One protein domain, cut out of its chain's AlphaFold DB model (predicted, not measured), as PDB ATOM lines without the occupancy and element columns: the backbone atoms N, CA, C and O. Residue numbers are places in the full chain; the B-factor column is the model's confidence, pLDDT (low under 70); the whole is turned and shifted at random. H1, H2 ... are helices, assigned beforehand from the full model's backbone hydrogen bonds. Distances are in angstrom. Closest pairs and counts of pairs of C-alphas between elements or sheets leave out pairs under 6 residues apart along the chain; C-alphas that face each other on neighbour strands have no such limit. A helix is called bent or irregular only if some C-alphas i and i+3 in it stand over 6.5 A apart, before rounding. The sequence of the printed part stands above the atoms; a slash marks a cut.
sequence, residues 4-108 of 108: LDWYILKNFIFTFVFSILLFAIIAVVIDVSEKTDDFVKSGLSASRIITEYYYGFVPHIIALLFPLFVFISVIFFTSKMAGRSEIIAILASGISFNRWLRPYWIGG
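What this domain is: This is residues 4 to 108 of the 108 residues of an uncharacterized protein of Chitinophagaceae bacterium (UniProt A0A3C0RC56). This is a slender rod of helices: the long H1 runs along most of it, H2 and then H3 run back past H1, each crossing it steeply, and at the far end of this return path H4 and H5 make a turn that brings H5 back onto residues 5 to 13 of H1. At the opposite end the turn from H1 into H2 sticks out, with residues 40 to 48 standing free, and so do residues 33 to 38 of H1. The printed part has 105 residues with five named helices, in the order H1 H2 H3 H4 H5, and no named strand; the class is all helix. The whole is only just loose, close to extended, with a radius of gyration of the C-alphas of 19.3 A, and its C-alphas span 65 by 23 by 18 A.

Where its parts are: Find C-alpha 4 at (62.657, 20.767, -41.830); from there H1 runs through residues 4 to 42, 53.2 A from first to last C-alpha, and ends at C-alpha 42 at (20.415, 12.854, -10.463). Look near residue 35 for a kink of 64 degrees; H1 is irregular there, with C-alphas 34 and 37 standing 7.8 A apart. Next comes H2, residues 46 to 64, 25.1 A long, with a kink of 43 degrees near residue 54; it is neither bent nor irregular, but only just: C-alphas 52 and 55 are 6.2 A apart. H3 is residues 66 to 83 and measures 25.7 A. The short H4, residues 86 to 92, measures 9.8 A. Last comes H5, residues 97 to 107, 16.7 A long, ending at C-alpha 107 at (53.905, 26.396, -33.234); it is irregular, with C-alphas 100 and 103 standing 7.0 A apart.

How they stand to each other: Begin with H1, the hub, which touches H2, H3 and H5. With H2 its closest C-alphas are those of Ala 24 and Val 58, 6.7 A apart; the two run opposite ways at a steep tilt of 47 degrees. Residues 11 to 20 of H1 alone touch residues 69 to 77 of H3, closest at the C-alphas of Phe 16 and Ser 73, 5.0 A apart, with a steep tilt of 48 degrees, opposite ways. Residues 5 to 13 of H1 alone touch H5, closest at the C-alphas of Asp 5 and Pro 103, 5.6 A apart; here the helices run the same way at a steep tilt of 41 degrees. The packing of these three pairs is mostly crossed, 0 of them being at a shallow tilt. H2 and H3 meet only through their link. H4 is close to H3 but not clearly touching, the closest C-alphas being those of Met 81 and Ile 87, 6.1 A apart. H4 and H5 are also close but not clearly touching, with the C-alphas of Leu 91 and Phe 97 closest at 6.8 A. H4 is apart from H1 and from H2, and H5 is apart from H2. In the backbone, every O i to N i+4 pair is within hydrogen-bond range in H3 and H4; H1 has 33 of 35, H2 has 12 of 15, and H5 has 3 of 7 beside 5 of 8 O i to N i+3 pairs.

The domain as a whole: The two C-alphas farthest apart are those of Gly 43 and Gly 94, at 65.1 A. Those of Leu 4 and Gly 108, the first and last printed residues, are 16.3 A apart. The printed part has no cut, and the four links between the helices are tight. The mean pLDDT of the printed part is 88.6; one printed residue, Gly 108, the chain's last, is under 70.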
ATOM      1  N   LEU A   4      62.349  20.922 -43.253       86.81
ATOM      2  CA  LEU A   4      62.657  20.767 -41.830       86.81
ATOM      3  C   LEU A   4      61.637  21.458 -40.910       86.81
ATOM      4  O   LEU A   4      61.212  20.865 -39.924       86.81
ATOM      5  N   ASP A   5      61.218  22.682 -41.245       88.12
ATOM      6  CA  ASP A   5      60.259  23.442 -40.432       88.12
ATOM      7  C   ASP A   5      58.913  22.712 -40.377       88.12
ATOM      8  O   ASP A   5      58.326  22.545 -39.313       88.12
ATOM      9  N   TRP A   6      58.459  22.227 -41.538       89.25
ATOM     10  CA  TRP A   6      57.216  21.468 -41.656       89.25
ATOM     11  C   TRP A   6      57.279  20.135 -40.910       89.25
ATOM     12  O   TRP A   6      56.310  19.741 -40.270       89.25
ATOM     13  N   TYR A   7      58.421  19.449 -40.966       91.00
ATOM     14  CA  TYR A   7      58.631  18.204 -40.235       91.00
ATOM     15  C   TYR A   7      58.530  18.411 -38.717       91.00
ATOM     16  O   TYR A   7      57.780  17.697 -38.052       91.00
ATOM     17  N   ILE A   8      59.221  19.424 -38.184       90.25
ATOM     18  CA  ILE A   8      59.188  19.752 -36.752       90.25
ATOM     19  C   ILE A   8      57.772  20.155 -36.327       90.25
ATOM     20  O   ILE A   8      57.254  19.624 -35.347       90.25
ATOM     21  N   LEU A   9      57.111  21.026 -37.096       90.19
ATOM     22  CA  LEU A   9      55.759  21.490 -36.783       90.19
ATOM     23  C   LEU A   9      54.726  20.354 -36.842       90.19
ATOM     24  O   LEU A   9      53.867  20.258 -35.973       90.19
ATOM     25  N   LYS A  10      54.830  19.452 -37.825       90.62
ATOM     26  CA  LYS A  10      53.960  18.273 -37.919       90.62
ATOM     27  C   LYS A  10      54.135  17.352 -36.711       90.62
ATOM     28  O   LYS A  10      53.139  16.875 -36.172       90.62
ATOM     29  N   ASN A  11      55.375  17.114 -36.287       89.81
ATOM     30  CA  ASN A  11      55.658  16.315 -35.096       89.81
ATOM     31  C   ASN A  11      55.094  16.978 -33.836       89.81
ATOM     32  O   ASN A  11      54.460  16.295 -33.036       89.81
ATOM     33  N   PHE A  12      55.255  18.295 -33.699       90.25
ATOM     34  CA  PHE A  12      54.670  19.061 -32.603       90.25
ATOM     35  C   PHE A  12      53.142  18.948 -32.574       90.25
ATOM     36  O   PHE A  12      52.604  18.526 -31.558       90.25
ATOM     37  N   ILE A  13      52.444  19.242 -33.679       90.75
ATOM     38  CA  ILE A  13      50.972  19.188 -33.743       90.75
ATOM     39  C   ILE A  13      50.467  17.777 -33.431       90.75
ATOM     40  O   ILE A  13      49.499  17.613 -32.692       90.75
ATOM     41  N   PHE A  14      51.130  16.747 -33.960       92.12
ATOM     42  CA  PHE A  14      50.758  15.364 -33.681       92.12
ATOM     43  C   PHE A  14      50.899  15.028 -32.191       92.12
ATOM     44  O   PHE A  14      49.982  14.467 -31.595       92.12
ATOM     45  N   THR A  15      52.026  15.397 -31.577       91.06
ATOM     46  CA  THR A  15      52.235  15.219 -30.137       91.06
ATOM     47  C   THR A  15      51.243  16.042 -29.319       91.06
ATOM     48  O   THR A  15      50.715  15.531 -28.341       91.06
ATOM     49  N   PHE A  16      50.924  17.259 -29.751       91.06
ATOM     50  CA  PHE A  16      49.987  18.151 -29.078       91.06
ATOM     51  C   PHE A  16      48.564  17.609 -29.036       91.06
ATOM     52  O   PHE A  16      47.965  17.513 -27.965       91.06
ATOM     53  N   VAL A  17      48.045  17.165 -30.180       92.88
ATOM     54  CA  VAL A  17      46.726  16.525 -30.246       92.88
ATOM     55  C   VAL A  17      46.708  15.240 -29.417       92.88
ATOM     56  O   VAL A  17      45.750  14.998 -28.688       92.88
ATOM     57  N   PHE A  18      47.776  14.440 -29.471       91.44
ATOM     58  CA  PHE A  18      47.890  13.233 -28.655       91.44
ATOM     59  C   PHE A  18      47.859  13.544 -27.150       91.44
ATOM     60  O   PHE A  18      47.129  12.894 -26.406       91.44
ATOM     61  N   SER A  19      48.604  14.559 -26.707       89.94
ATOM     62  CA  SER A  19      48.615  15.001 -25.313       89.94
ATOM     63  C   SER A  19      47.241  15.501 -24.868       89.94
ATOM     64  O   SER A  19      46.770  15.067 -23.819       89.94
ATOM     65  N   ILE A  20      46.558  16.328 -25.668       92.50
ATOM     66  CA  ILE A  20      45.190  16.778 -25.359       92.50
ATOM     67  C   ILE A  20      44.249  15.588 -25.200       92.50
ATOM     68  O   ILE A  20      43.518  15.529 -24.217       92.50
ATOM     69  N   LEU A  21      44.260  14.635 -26.134       92.31
ATOM     70  CA  LEU A  21      43.371  13.473 -26.077       92.31
ATOM     71  C   LEU A  21      43.633  12.620 -24.833       92.31
ATOM     72  O   LEU A  21      42.690  12.232 -24.145       92.31
ATOM     73  N   LEU A  22      44.905  12.366 -24.517       91.19
ATOM     74  CA  LEU A  22      45.296  11.601 -23.337       91.19
ATOM     75  C   LEU A  22      44.812  12.275 -22.048       91.19
ATOM     76  O   LEU A  22      44.191  11.630 -21.206       91.19
ATOM     77  N   PHE A  23      45.055  13.578 -21.903       88.12
ATOM     78  CA  PHE A  23      44.636  14.319 -20.715       88.12
ATOM     79  C   PHE A  23      43.127  14.542 -20.649       88.12
ATOM     80  O   PHE A  23      42.579  14.534 -19.552       88.12
ATOM     81  N   ALA A  24      42.442  14.685 -21.783       90.44
ATOM     82  CA  ALA A  24      40.985  14.758 -21.823       90.44
ATOM     83  C   ALA A  24      40.358  13.467 -21.280       90.44
ATOM     84  O   ALA A  24      39.443  13.536 -20.464       90.44
ATOM     85  N   ILE A  25      40.891  12.297 -21.655       91.12
ATOM     86  CA  ILE A  25      40.441  11.011 -21.102       91.12
ATOM     87  C   ILE A  25      40.674  10.967 -19.589       91.12
ATOM     88  O   ILE A  25      39.759  10.629 -18.843       91.12
ATOM     89  N   ILE A  26      41.872  11.340 -19.126       91.31
ATOM     90  CA  ILE A  26      42.198  11.353 -17.692       91.31
ATOM     91  C   ILE A  26      41.255  12.290 -16.925       91.31
ATOM     92  O   ILE A  26      40.715  11.897 -15.893       91.31
ATOM     93  N   ALA A  27      41.014  13.497 -17.440       89.19
ATOM     94  CA  ALA A  27      40.126  14.475 -16.821       89.19
ATOM     95  C   ALA A  27      38.686  13.959 -16.716       89.19
ATOM     96  O   ALA A  27      38.073  14.099 -15.663       89.19
ATOM     97  N   VAL A  28      38.165  13.321 -17.769       88.56
ATOM     98  CA  VAL A  28      36.826  12.716 -17.746       88.56
ATOM     99  C   VAL A  28      36.754  11.584 -16.721       88.56
ATOM    100  O   VAL A  28      35.792  11.519 -15.969       88.56
ATOM    101  N   VAL A  29      37.763  10.713 -16.642       90.12
ATOM    102  CA  VAL A  29      37.773   9.605 -15.670       90.12
ATOM    103  C   VAL A  29      37.783  10.119 -14.230       90.12
ATOM    104  O   VAL A  29      37.022   9.618 -13.404       90.12
ATOM    105  N   ILE A  30      38.617  11.120 -13.932       90.25
ATOM    106  CA  ILE A  30      38.670  11.744 -12.603       90.25
ATOM    107  C   ILE A  30      37.318  12.374 -12.269       90.25
ATOM    108  O   ILE A  30      36.771  12.133 -11.199       90.25
ATOM    109  N   ASP A  31      36.758  13.133 -13.208       89.69
ATOM    110  CA  ASP A  31      35.501  13.837 -13.007       89.69
ATOM    111  C   ASP A  31      34.320  12.880 -12.787       89.69
ATOM    112  O   ASP A  31      33.570  13.041 -11.825       89.69
ATOM    113  N   VAL A  32      34.208  11.821 -13.597       87.00
ATOM    114  CA  VAL A  32      33.214  10.763 -13.380       87.00
ATOM    115  C   VAL A  32      33.403  10.149 -11.999       87.00
ATOM    116  O   VAL A  32      32.427  10.019 -11.266       87.00
ATOM    117  N   SER A  33      34.635   9.798 -11.617       87.50
ATOM    118  CA  SER A  33      34.917   9.167 -10.325       87.50
ATOM    119  C   SER A  33      34.547  10.058  -9.137       87.50
ATOM    120  O   SER A  33      34.066   9.546  -8.132       87.50
ATOM    121  N   GLU A  34      34.756  11.371  -9.237       86.62
ATOM    122  CA  GLU A  34      34.405  12.328  -8.183       86.62
ATOM    123  C   GLU A  34      32.895  12.560  -8.078       86.62
ATOM    124  O   GLU A  34      32.367  12.659  -6.974       86.62
ATOM    125  N   LYS A  35      32.189  12.646  -9.213       84.19
ATOM    126  CA  LYS A  35      30.755  12.975  -9.265       84.19
ATOM    127  C   LYS A  35      29.860  11.744  -9.417       84.19
ATOM    128  O   LYS A  35      28.665  11.886  -9.661       84.19
ATOM    129  N   THR A  36      30.399  10.531  -9.257       83.06
ATOM    130  CA  THR A  36      29.641   9.280  -9.451       83.06
ATOM    131  C   THR A  36      28.378   9.255  -8.585       83.06
ATOM    132  O   THR A  36      27.292   8.991  -9.103       83.06
ATOM    133  N   ASP A  37      28.482   9.600  -7.299       81.19
ATOM    134  CA  ASP A  37      27.335   9.599  -6.383       81.19
ATOM    135  C   ASP A  37      26.271  10.637  -6.768       81.19
ATOM    136  O   ASP A  37      25.070  10.377  -6.653       81.19
ATOM    137  N   ASP A  38      26.693  11.802  -7.259       80.94
ATOM    138  CA  ASP A  38      25.793  12.879  -7.675       80.94
ATOM    139  C   ASP A  38      25.095  12.546  -8.997       80.94
ATOM    140  O   ASP A  38      23.891  12.776  -9.146       80.94
ATOM    141  N   PHE A  39      25.804  11.912  -9.934       81.94
ATOM    142  CA  PHE A  39      25.221  11.419 -11.179       81.94
ATOM    143  C   PHE A  39      24.192  10.315 -10.929       81.94
ATOM    144  O   PHE A  39      23.114  10.354 -11.523       81.94
ATOM    145  N   VAL A  40      24.457   9.390 -10.003       79.00
ATOM    146  CA  VAL A  40      23.491   8.348  -9.622       79.00
ATOM    147  C   VAL A  40      22.246   8.960  -8.971       79.00
ATOM    148  O   VAL A  40      21.127   8.592  -9.329       79.00
ATOM    149  N   LYS A  41      22.406   9.942  -8.074       81.62
ATOM    150  CA  LYS A  41      21.279  10.648  -7.433       81.62
ATOM    151  C   LYS A  41      20.460  11.491  -8.409       81.62
ATOM    152  O   LYS A  41      19.260  11.648  -8.208       81.62
ATOM    153  N   SER A  42      21.087  12.023  -9.457       76.75
ATOM    154  CA  SER A  42      20.415  12.854 -10.463       76.75
ATOM    155  C   SER A  42      19.394  12.087 -11.319       76.75
ATOM    156  O   SER A  42      18.532  12.709 -11.937       76.75
ATOM    157  N   GLY A  43      19.484  10.750 -11.382       77.94
ATOM    158  CA  GLY A  43      18.607   9.907 -12.204       77.94
ATOM    159  C   GLY A  43      18.730  10.151 -13.716       77.94
ATOM    160  O   GLY A  43      17.888   9.691 -14.488       77.94
ATOM    161  N   LEU A  44      19.751  10.894 -14.153       80.12
ATOM    162  CA  LEU A  44      19.965  11.228 -15.555       80.12
ATOM    163  C   LEU A  44      20.503  10.024 -16.333       80.12
ATOM    164  O   LEU A  44      21.329   9.253 -15.849       80.12
ATOM    165  N   SER A  45      20.062   9.880 -17.583       82.50
ATOM    166  CA  SER A  45      20.630   8.876 -18.479       82.50
ATOM    167  C   SER A  45      22.079   9.232 -18.835       82.50
ATOM    168  O   SER A  45      22.412  10.405 -19.022       82.50
ATOM    169  N   ALA A  46      22.939   8.220 -18.996       77.44
ATOM    170  CA  ALA A  46      24.350   8.417 -19.346       77.44
ATOM    171  C   ALA A  46      24.536   9.274 -20.614       77.44
ATOM    172  O   ALA A  46      25.427  10.117 -20.676       77.44
ATOM    173  N   SER A  47      23.642   9.123 -21.602       81.88
ATOM    174  CA  SER A  47      23.653   9.948 -22.815       81.88
ATOM    175  C   SER A  47      23.471  11.433 -22.509       81.88
ATOM    176  O   SER A  47      24.128  12.255 -23.137       81.88
ATOM    177  N   ARG A  48      22.598  11.779 -21.554       83.69
ATOM    178  CA  ARG A  48      22.303  13.168 -21.205       83.69
ATOM    179  C   ARG A  48      23.466  13.822 -20.470       83.69
ATOM    180  O   ARG A  48      23.802  14.962 -20.766       83.69
ATOM    181  N   ILE A  49      24.127  13.076 -19.585       84.06
ATOM    182  CA  ILE A  49      25.340  13.528 -18.892       84.06
ATOM    183  C   ILE A  49      26.448  13.828 -19.915       84.06
ATOM    184  O   ILE A  49      27.089  14.875 -19.861       84.06
ATOM    185  N   ILE A  50      26.638  12.962 -20.914       83.88
ATOM    186  CA  ILE A  50      27.642  13.190 -21.962       83.88
ATOM    187  C   ILE A  50      27.328  14.455 -22.778       83.88
ATOM    188  O   ILE A  50      28.217  15.277 -23.005       83.88
ATOM    189  N   THR A  51      26.078  14.635 -23.211       83.00
ATOM    190  CA  THR A  51      25.710  15.741 -24.108       83.00
ATOM    191  C   THR A  51      25.533  17.083 -23.406       83.00
ATOM    192  O   THR A  51      25.911  18.101 -23.972       83.00
ATOM    193  N   GLU A  52      24.952  17.116 -22.206       84.94
ATOM    194  CA  GLU A  52      24.635  18.372 -21.507       84.94
ATOM    195  C   GLU A  52      25.772  18.834 -20.589       84.94
ATOM    196  O   GLU A  52      25.958  20.036 -20.413       84.94
ATOM    197  N   TYR A  53      26.564  17.906 -20.040       87.81
ATOM    198  CA  TYR A  53      27.663  18.230 -19.130       87.81
ATOM    199  C   TYR A  53      29.031  18.125 -19.814       87.81
ATOM    200  O   TYR A  53      29.734  19.130 -19.960       87.81
ATOM    201  N   TYR A  54      29.410  16.936 -20.300       87.25
ATOM    202  CA  TYR A  54      30.769  16.717 -20.816       87.25
ATOM    203  C   TYR A  54      31.082  17.504 -22.093       87.25
ATOM    204  O   TYR A  54      32.234  17.891 -22.297       87.25
ATOM    205  N   TYR A  55      30.073  17.819 -22.910       89.00
ATOM    206  CA  TYR A  55      30.246  18.667 -24.092       89.00
ATOM    207  C   TYR A  55      30.764  20.074 -23.753       89.00
ATOM    208  O   TYR A  55      31.568  20.624 -24.502       89.00
ATOM    209  N   GLY A  56      30.342  20.652 -22.621       89.31
ATOM    210  CA  GLY A  56      30.840  21.945 -22.137       89.31
ATOM    211  C   GLY A  56      32.092  21.818 -21.265       89.31
ATOM    212  O   GLY A  56      33.015  22.627 -21.374       89.31
ATOM    213  N   PHE A  57      32.154  20.779 -20.432       89.44
ATOM    214  CA  PHE A  57      33.261  20.544 -19.505       89.44
ATOM    215  C   PHE A  57      34.590  20.274 -20.220       89.44
ATOM    216  O   PHE A  57      35.608  20.869 -19.867       89.44
ATOM    217  N   VAL A  58      34.597  19.417 -21.248       89.94
ATOM    218  CA  VAL A  58      35.838  19.016 -21.931       89.94
ATOM    219  C   VAL A  58      36.537  20.216 -22.594       89.94
ATOM    220  O   VAL A  58      37.714  20.430 -22.301       89.94
ATOM    221  N   PRO A  59      35.870  21.060 -23.411       91.81
ATOM    222  CA  PRO A  59      36.490  22.272 -23.949       91.81
ATOM    223  C   PRO A  59      36.962  23.249 -22.869       91.81
ATOM    224  O   PRO A  59      38.016  23.860 -23.028       91.81
ATOM    225  N   HIS A  60      36.216  23.381 -21.768       92.06
ATOM    226  CA  HIS A  60      36.593  24.262 -20.663       92.06
ATOM    227  C   HIS A  60      37.897  23.812 -19.992       92.06
ATOM    228  O   HIS A  60      38.822  24.612 -19.847       92.06
ATOM    229  N   ILE A  61      38.012  22.524 -19.656       91.06
ATOM    230  CA  ILE A  61      39.241  21.949 -19.093       91.06
ATOM    231  C   ILE A  61      40.401  22.063 -20.080       91.06
ATOM    232  O   ILE A  61      41.511  22.417 -19.680       91.06
ATOM    233  N   ILE A  62      40.157  21.813 -21.370       91.81
ATOM    234  CA  ILE A  62      41.197  21.943 -22.394       91.81
ATOM    235  C   ILE A  62      41.701  23.383 -22.490       91.81
ATOM    236  O   ILE A  62      42.908  23.589 -22.570       91.81
ATOM    237  N   ALA A  63      40.809  24.374 -22.453       93.12
ATOM    238  CA  ALA A  63      41.188  25.782 -22.480       93.12
ATOM    239  C   ALA A  63      41.974  26.186 -21.223       93.12
ATOM    240  O   ALA A  63      42.979  26.889 -21.324       93.12
ATOM    241  N   LEU A  64      41.557  25.700 -20.051       92.19
ATOM    242  CA  LEU A  64      42.213  25.979 -18.773       92.19
ATOM    243  C   LEU A  64      43.634  25.399 -18.725       92.19
ATOM    244  O   LEU A  64      44.569  26.065 -18.286       92.19
ATOM    245  N   LEU A  65      43.810  24.172 -19.219       90.38
ATOM    246  CA  LEU A  65      45.091  23.464 -19.231       90.38
ATOM    247  C   LEU A  65      45.880  23.655 -20.533       90.38
ATOM    248  O   LEU A  65      46.917  23.020 -20.723       90.38
ATOM    249  N   PHE A  66      45.443  24.550 -21.421       90.56
ATOM    250  CA  PHE A  66      46.082  24.761 -22.718       90.56
ATOM    251  C   PHE A  66      47.589  25.065 -22.606       90.56
ATOM    252  O   PHE A  66      48.368  24.381 -23.278       90.56
ATOM    253  N   PRO A  67      48.055  25.984 -21.726       90.81
ATOM    254  CA  PRO A  67      49.487  26.262 -21.587       90.81
ATOM    255  C   PRO A  67      50.284  25.037 -21.124       90.81
ATOM    256  O   PRO A  67      51.402  24.804 -21.584       90.81
ATOM    257  N   LEU A  68      49.690  24.219 -20.248       91.06
ATOM    258  CA  LEU A  68      50.293  22.978 -19.770       91.06
ATOM    259  C   LEU A  68      50.425  21.958 -20.908       91.06
ATOM    260  O   LEU A  68      51.471  21.326 -21.054       91.06
ATOM    261  N   PHE A  69      49.397  21.816 -21.744       90.38
ATOM    262  CA  PHE A  69      49.431  20.903 -22.884       90.38
ATOM    263  C   PHE A  69      50.453  21.327 -23.929       90.38
ATOM    264  O   PHE A  69      51.202  20.473 -24.406       90.38
ATOM    265  N   VAL A  70      50.548  22.623 -24.244       91.12
ATOM    266  CA  VAL A  70      51.598  23.146 -25.133       91.12
ATOM    267  C   VAL A  70      52.972  22.806 -24.558       91.12
ATOM    268  O   VAL A  70      53.794  22.208 -25.252       91.12
ATOM    269  N   PHE A  71      53.195  23.079 -23.271       91.50
ATOM    270  CA  PHE A  71      54.464  22.815 -22.595       91.50
ATOM    271  C   PHE A  71      54.879  21.336 -22.634       91.50
ATOM    272  O   PHE A  71      55.984  21.008 -23.078       91.50
ATOM    273  N   ILE A  72      53.986  20.427 -22.235       91.25
ATOM    274  CA  ILE A  72      54.250  18.979 -22.247       91.25
ATOM    275  C   ILE A  72      54.534  18.498 -23.670       91.25
ATOM    276  O   ILE A  72      55.451  17.706 -23.890       91.25
ATOM    277  N   SER A  73      53.782  19.006 -24.643       92.19
ATOM    278  CA  SER A  73      53.941  18.614 -26.041       92.19
ATOM    279  C   SER A  73      55.303  19.024 -26.575       92.19
ATOM    280  O   SER A  73      55.992  18.189 -27.165       92.19
ATOM    281  N   VAL A  74      55.724  20.268 -26.301       92.12
ATOM    282  CA  VAL A  74      57.048  20.792 -26.660       92.12
ATOM    283  C   VAL A  74      58.160  19.919 -26.086       92.12
ATOM    284  O   VAL A  74      59.065  19.517 -26.823       92.12
ATOM    285  N   ILE A  75      58.081  19.572 -24.802       92.31
ATOM    286  CA  ILE A  75      59.072  18.709 -24.147       92.31
ATOM    287  C   ILE A  75      59.110  17.333 -24.806       92.31
ATOM    288  O   ILE A  75      60.183  16.838 -25.151       92.31
ATOM    289  N   PHE A  76      57.948  16.712 -25.001       91.69
ATOM    290  CA  PHE A  76      57.872  15.329 -25.446       91.69
ATOM    291  C   PHE A  76      58.374  15.148 -26.882       91.69
ATOM    292  O   PHE A  76      59.185  14.256 -27.145       91.69
ATOM    293  N   PHE A  77      57.954  16.004 -27.820       91.75
ATOM    294  CA  PHE A  77      58.426  15.879 -29.202       91.75
ATOM    295  C   PHE A  77      59.926  16.192 -29.306       91.75
ATOM    296  O   PHE A  77      60.646  15.506 -30.034       91.75
ATOM    297  N   THR A  78      60.414  17.171 -28.537       92.94
ATOM    298  CA  THR A  78      61.840  17.526 -28.504       92.94
ATOM    299  C   THR A  78      62.672  16.386 -27.932       92.94
ATOM    300  O   THR A  78      63.687  16.016 -28.520       92.94
ATOM    301  N   SER A  79      62.216  15.769 -26.840       93.19
ATOM    302  CA  SER A  79      62.848  14.589 -26.245       93.19
ATOM    303  C   SER A  79      62.907  13.426 -27.237       93.19
ATOM    304  O   SER A  79      63.954  12.802 -27.409       93.19
ATOM    305  N   LYS A  80      61.825  13.187 -27.987       93.06
ATOM    306  CA  LYS A  80      61.782  12.147 -29.023       93.06
ATOM    307  C   LYS A  80      62.777  12.404 -30.159       93.06
ATOM    308  O   LYS A  80      63.432  11.465 -30.608       93.06
ATOM    309  N   MET A  81      62.914  13.652 -30.610       93.31
ATOM    310  CA  MET A  81      63.916  14.031 -31.615       93.31
ATOM    311  C   MET A  81      65.346  13.891 -31.079       93.31
ATOM    312  O   MET A  81      66.228  13.419 -31.797       93.31
ATOM    313  N   ALA A  82      65.578  14.269 -29.820       94.00
ATOM    314  CA  ALA A  82      66.867  14.110 -29.154       94.00
ATOM    315  C   ALA A  82      67.257  12.629 -29.030       94.00
ATOM    316  O   ALA A  82      68.374  12.263 -29.383       94.00
ATOM    317  N   GLY A  83      66.325  11.764 -28.618       94.50
ATOM    318  CA  GLY A  83      66.553  10.322 -28.469       94.50
ATOM    319  C   GLY A  83      66.833   9.591 -29.786       94.50
ATOM    320  O   GLY A  83      67.474   8.546 -29.785       94.50
ATOM    321  N   ARG A  84      66.395  10.148 -30.920       95.31
ATOM    322  CA  ARG A  84      66.725   9.660 -32.272       95.31
ATOM    323  C   ARG A  84      67.974  10.316 -32.865       95.31
ATOM    324  O   ARG A  84      68.274  10.102 -34.036       95.31
ATOM    325  N   SER A  85      68.673  11.147 -32.090       95.00
ATOM    326  CA  SER A  85      69.815  11.957 -32.532       95.00
ATOM    327  C   SER A  85      69.506  12.893 -33.713       95.00
ATOM    328  O   SER A  85      70.423  13.389 -34.366       95.00
ATOM    329  N   GLU A  86      68.227  13.200 -33.973       93.50
ATOM    330  CA  GLU A  86      67.810  14.072 -35.081       93.50
ATOM    331  C   GLU A  86      68.325  15.500 -34.866       93.50
ATOM    332  O   GLU A  86      68.823  16.126 -35.796       93.50
ATOM    333  N   ILE A  87      68.275  15.996 -33.622       92.50
ATOM    334  CA  ILE A  87      68.782  17.331 -33.261       92.50
ATOM    335  C   ILE A  87      70.287  17.427 -33.542       92.50
ATOM    336  O   ILE A  87      70.745  18.394 -34.147       92.50
ATOM    337  N   ILE A  88      71.047  16.400 -33.153       92.88
ATOM    338  CA  ILE A  88      72.499  16.351 -33.356       92.88
ATOM    339  C   ILE A  88      72.817  16.332 -34.856       92.88
ATOM    340  O   ILE A  88      73.643  17.119 -35.311       92.88
ATOM    341  N   ALA A  89      72.121  15.501 -35.639       93.44
ATOM    342  CA  ALA A  89      72.305  15.423 -37.088       93.44
ATOM    343  C   ALA A  89      71.982  16.750 -37.803       93.44
ATOM    344  O   ALA A  89      72.713  17.172 -38.700       93.44
ATOM    345  N   ILE A  90      70.918  17.444 -37.380       92.50
ATOM    346  CA  ILE A  90      70.545  18.763 -37.911       92.50
ATOM    347  C   ILE A  90      71.660  19.781 -37.648       92.50
ATOM    348  O   ILE A  90      72.081  20.473 -38.574       92.50
ATOM    349  N   LEU A  91      72.167  19.864 -36.416       92.44
ATOM    350  CA  LEU A  91      73.232  20.808 -36.066       92.44
ATOM    351  C   LEU A  91      74.554  20.466 -36.773       92.44
ATOM    352  O   LEU A  91      75.221  21.360 -37.290       92.44
ATOM    353  N   ALA A  92      74.892  19.177 -36.888       93.56
ATOM    354  CA  ALA A  92      76.076  18.702 -37.608       93.56
ATOM    355  C   ALA A  92      76.034  19.015 -39.115       93.56
ATOM    356  O   ALA A  92      77.080  19.176 -39.738       93.56
ATOM    357  N   SER A  93      74.842  19.173 -39.703       91.62
ATOM    358  CA  SER A  93      74.671  19.596 -41.103       91.62
ATOM    359  C   SER A  93      74.935  21.093 -41.355       91.62
ATOM    360  O   SER A  93      74.713  21.586 -42.461       91.62
ATOM    361  N   GLY A  94      75.396  21.835 -40.340       91.44
ATOM    362  CA  GLY A  94      75.714  23.264 -40.434       91.44
ATOM    363  C   GLY A  94      74.519  24.195 -40.205       91.44
ATOM    364  O   GLY A  94      74.617  25.400 -40.437       91.44
ATOM    365  N   ILE A  95      73.375  23.671 -39.751       91.62
ATOM    366  CA  ILE A  95      72.210  24.492 -39.399       91.62
ATOM    367  C   ILE A  95      72.435  25.107 -38.017       91.62
ATOM    368  O   ILE A  95      72.661  24.403 -37.039       91.62
ATOM    369  N   SER A  96      72.327  26.435 -37.920       91.19
ATOM    370  CA  SER A  96      72.450  27.124 -36.635       91.19
ATOM    371  C   SER A  96      71.306  26.769 -35.682       91.19
ATOM    372  O   SER A  96      70.149  26.622 -36.090       91.19
ATOM    373  N   PHE A  97      71.613  26.721 -34.385       88.94
ATOM    374  CA  PHE A  97      70.632  26.466 -33.327       88.94
ATOM    375  C   PHE A  97      69.428  27.422 -33.402       88.94
ATOM    376  O   PHE A  97      68.276  26.992 -33.383       88.94
ATOM    377  N   ASN A  98      69.681  28.713 -33.644       90.06
ATOM    378  CA  ASN A  98      68.628  29.722 -33.800       90.06
ATOM    379  C   ASN A  98      67.702  29.441 -34.996       90.06
ATOM    380  O   ASN A  98      66.521  29.787 -34.958       90.06
ATOM    381  N   ARG A  99      68.202  28.825 -36.080       89.31
ATOM    382  CA  ARG A  99      67.362  28.451 -37.229       89.31
ATOM    383  C   ARG A  99      66.479  27.252 -36.909       89.31
ATOM    384  O   ARG A  99      65.334  27.239 -37.368       89.31
ATOM    385  N   TRP A 100      67.017  26.288 -36.161       89.31
ATOM    386  CA  TRP A 100      66.304  25.105 -35.683       89.31
ATOM    387  C   TRP A 100      65.206  25.454 -34.670       89.31
ATOM    388  O   TRP A 100      64.158  24.825 -34.701       89.31
ATOM    389  N   LEU A 101      65.387  26.501 -33.856       88.88
ATOM    390  CA  LEU A 101      64.372  26.973 -32.905       88.88
ATOM    391  C   LEU A 101      63.148  27.637 -33.554       88.88
ATOM    392  O   LEU A 101      62.093  27.696 -32.936       88.88
ATOM    393  N   ARG A 102      63.235  28.144 -34.790       88.25
ATOM    394  CA  ARG A 102      62.133  28.911 -35.411       88.25
ATOM    395  C   ARG A 102      60.763  28.207 -35.425       88.25
ATOM    396  O   ARG A 102      59.779  28.895 -35.179       88.25
ATOM    397  N   PRO A 103      60.646  26.894 -35.690       85.69
ATOM    398  CA  PRO A 103      59.357  26.205 -35.659       85.69
ATOM    399  C   PRO A 103      58.698  26.210 -34.274       85.69
ATOM    400  O   PRO A 103      57.475  26.211 -34.201       85.69
ATOM    401  N   TYR A 104      59.484  26.278 -33.194       85.81
ATOM    402  CA  TYR A 104      58.972  26.376 -31.824       85.81
ATOM    403  C   TYR A 104      58.289  27.718 -31.553       85.81
ATOM    404  O   TYR A 104      57.323  27.757 -30.813       85.81
ATOM    405  N   TRP A 105      58.755  28.796 -32.189       84.06
ATOM    406  CA  TRP A 105      58.159  30.134 -32.072       84.06
ATOM    407  C   TRP A 105      56.876  30.310 -32.888       84.06
ATOM    408  O   TRP A 105      56.132  31.254 -32.663       84.06
ATOM    409  N   ILE A 106      56.673  29.471 -33.907       79.56
ATOM    410  CA  ILE A 106      55.494  29.533 -34.782       79.56
ATOM    411  C   ILE A 106      54.413  28.563 -34.292       79.56
ATOM    412  O   ILE A 106      53.230  28.828 -34.472       79.56
ATOM    413  N   GLY A 107      54.821  27.416 -33.741       72.69
ATOM    414  CA  GLY A 107      53.905  26.396 -33.234       72.69
ATOM    415  C   GLY A 107      53.532  26.544 -31.758       72.69
ATOM    416  O   GLY A 107      52.464  26.072 -31.383       72.69
ATOM    417  N   GLY A 108      54.408  27.140 -30.943       62.41
ATOM    418  CA  GLY A 108      54.215  27.350 -29.504       62.41
ATOM    419  C   GLY A 108      53.652  28.718 -29.169       62.41
ATOM    420  O   GLY A 108      53.994  29.683 -29.886       62.41
TER     421      GLY A 108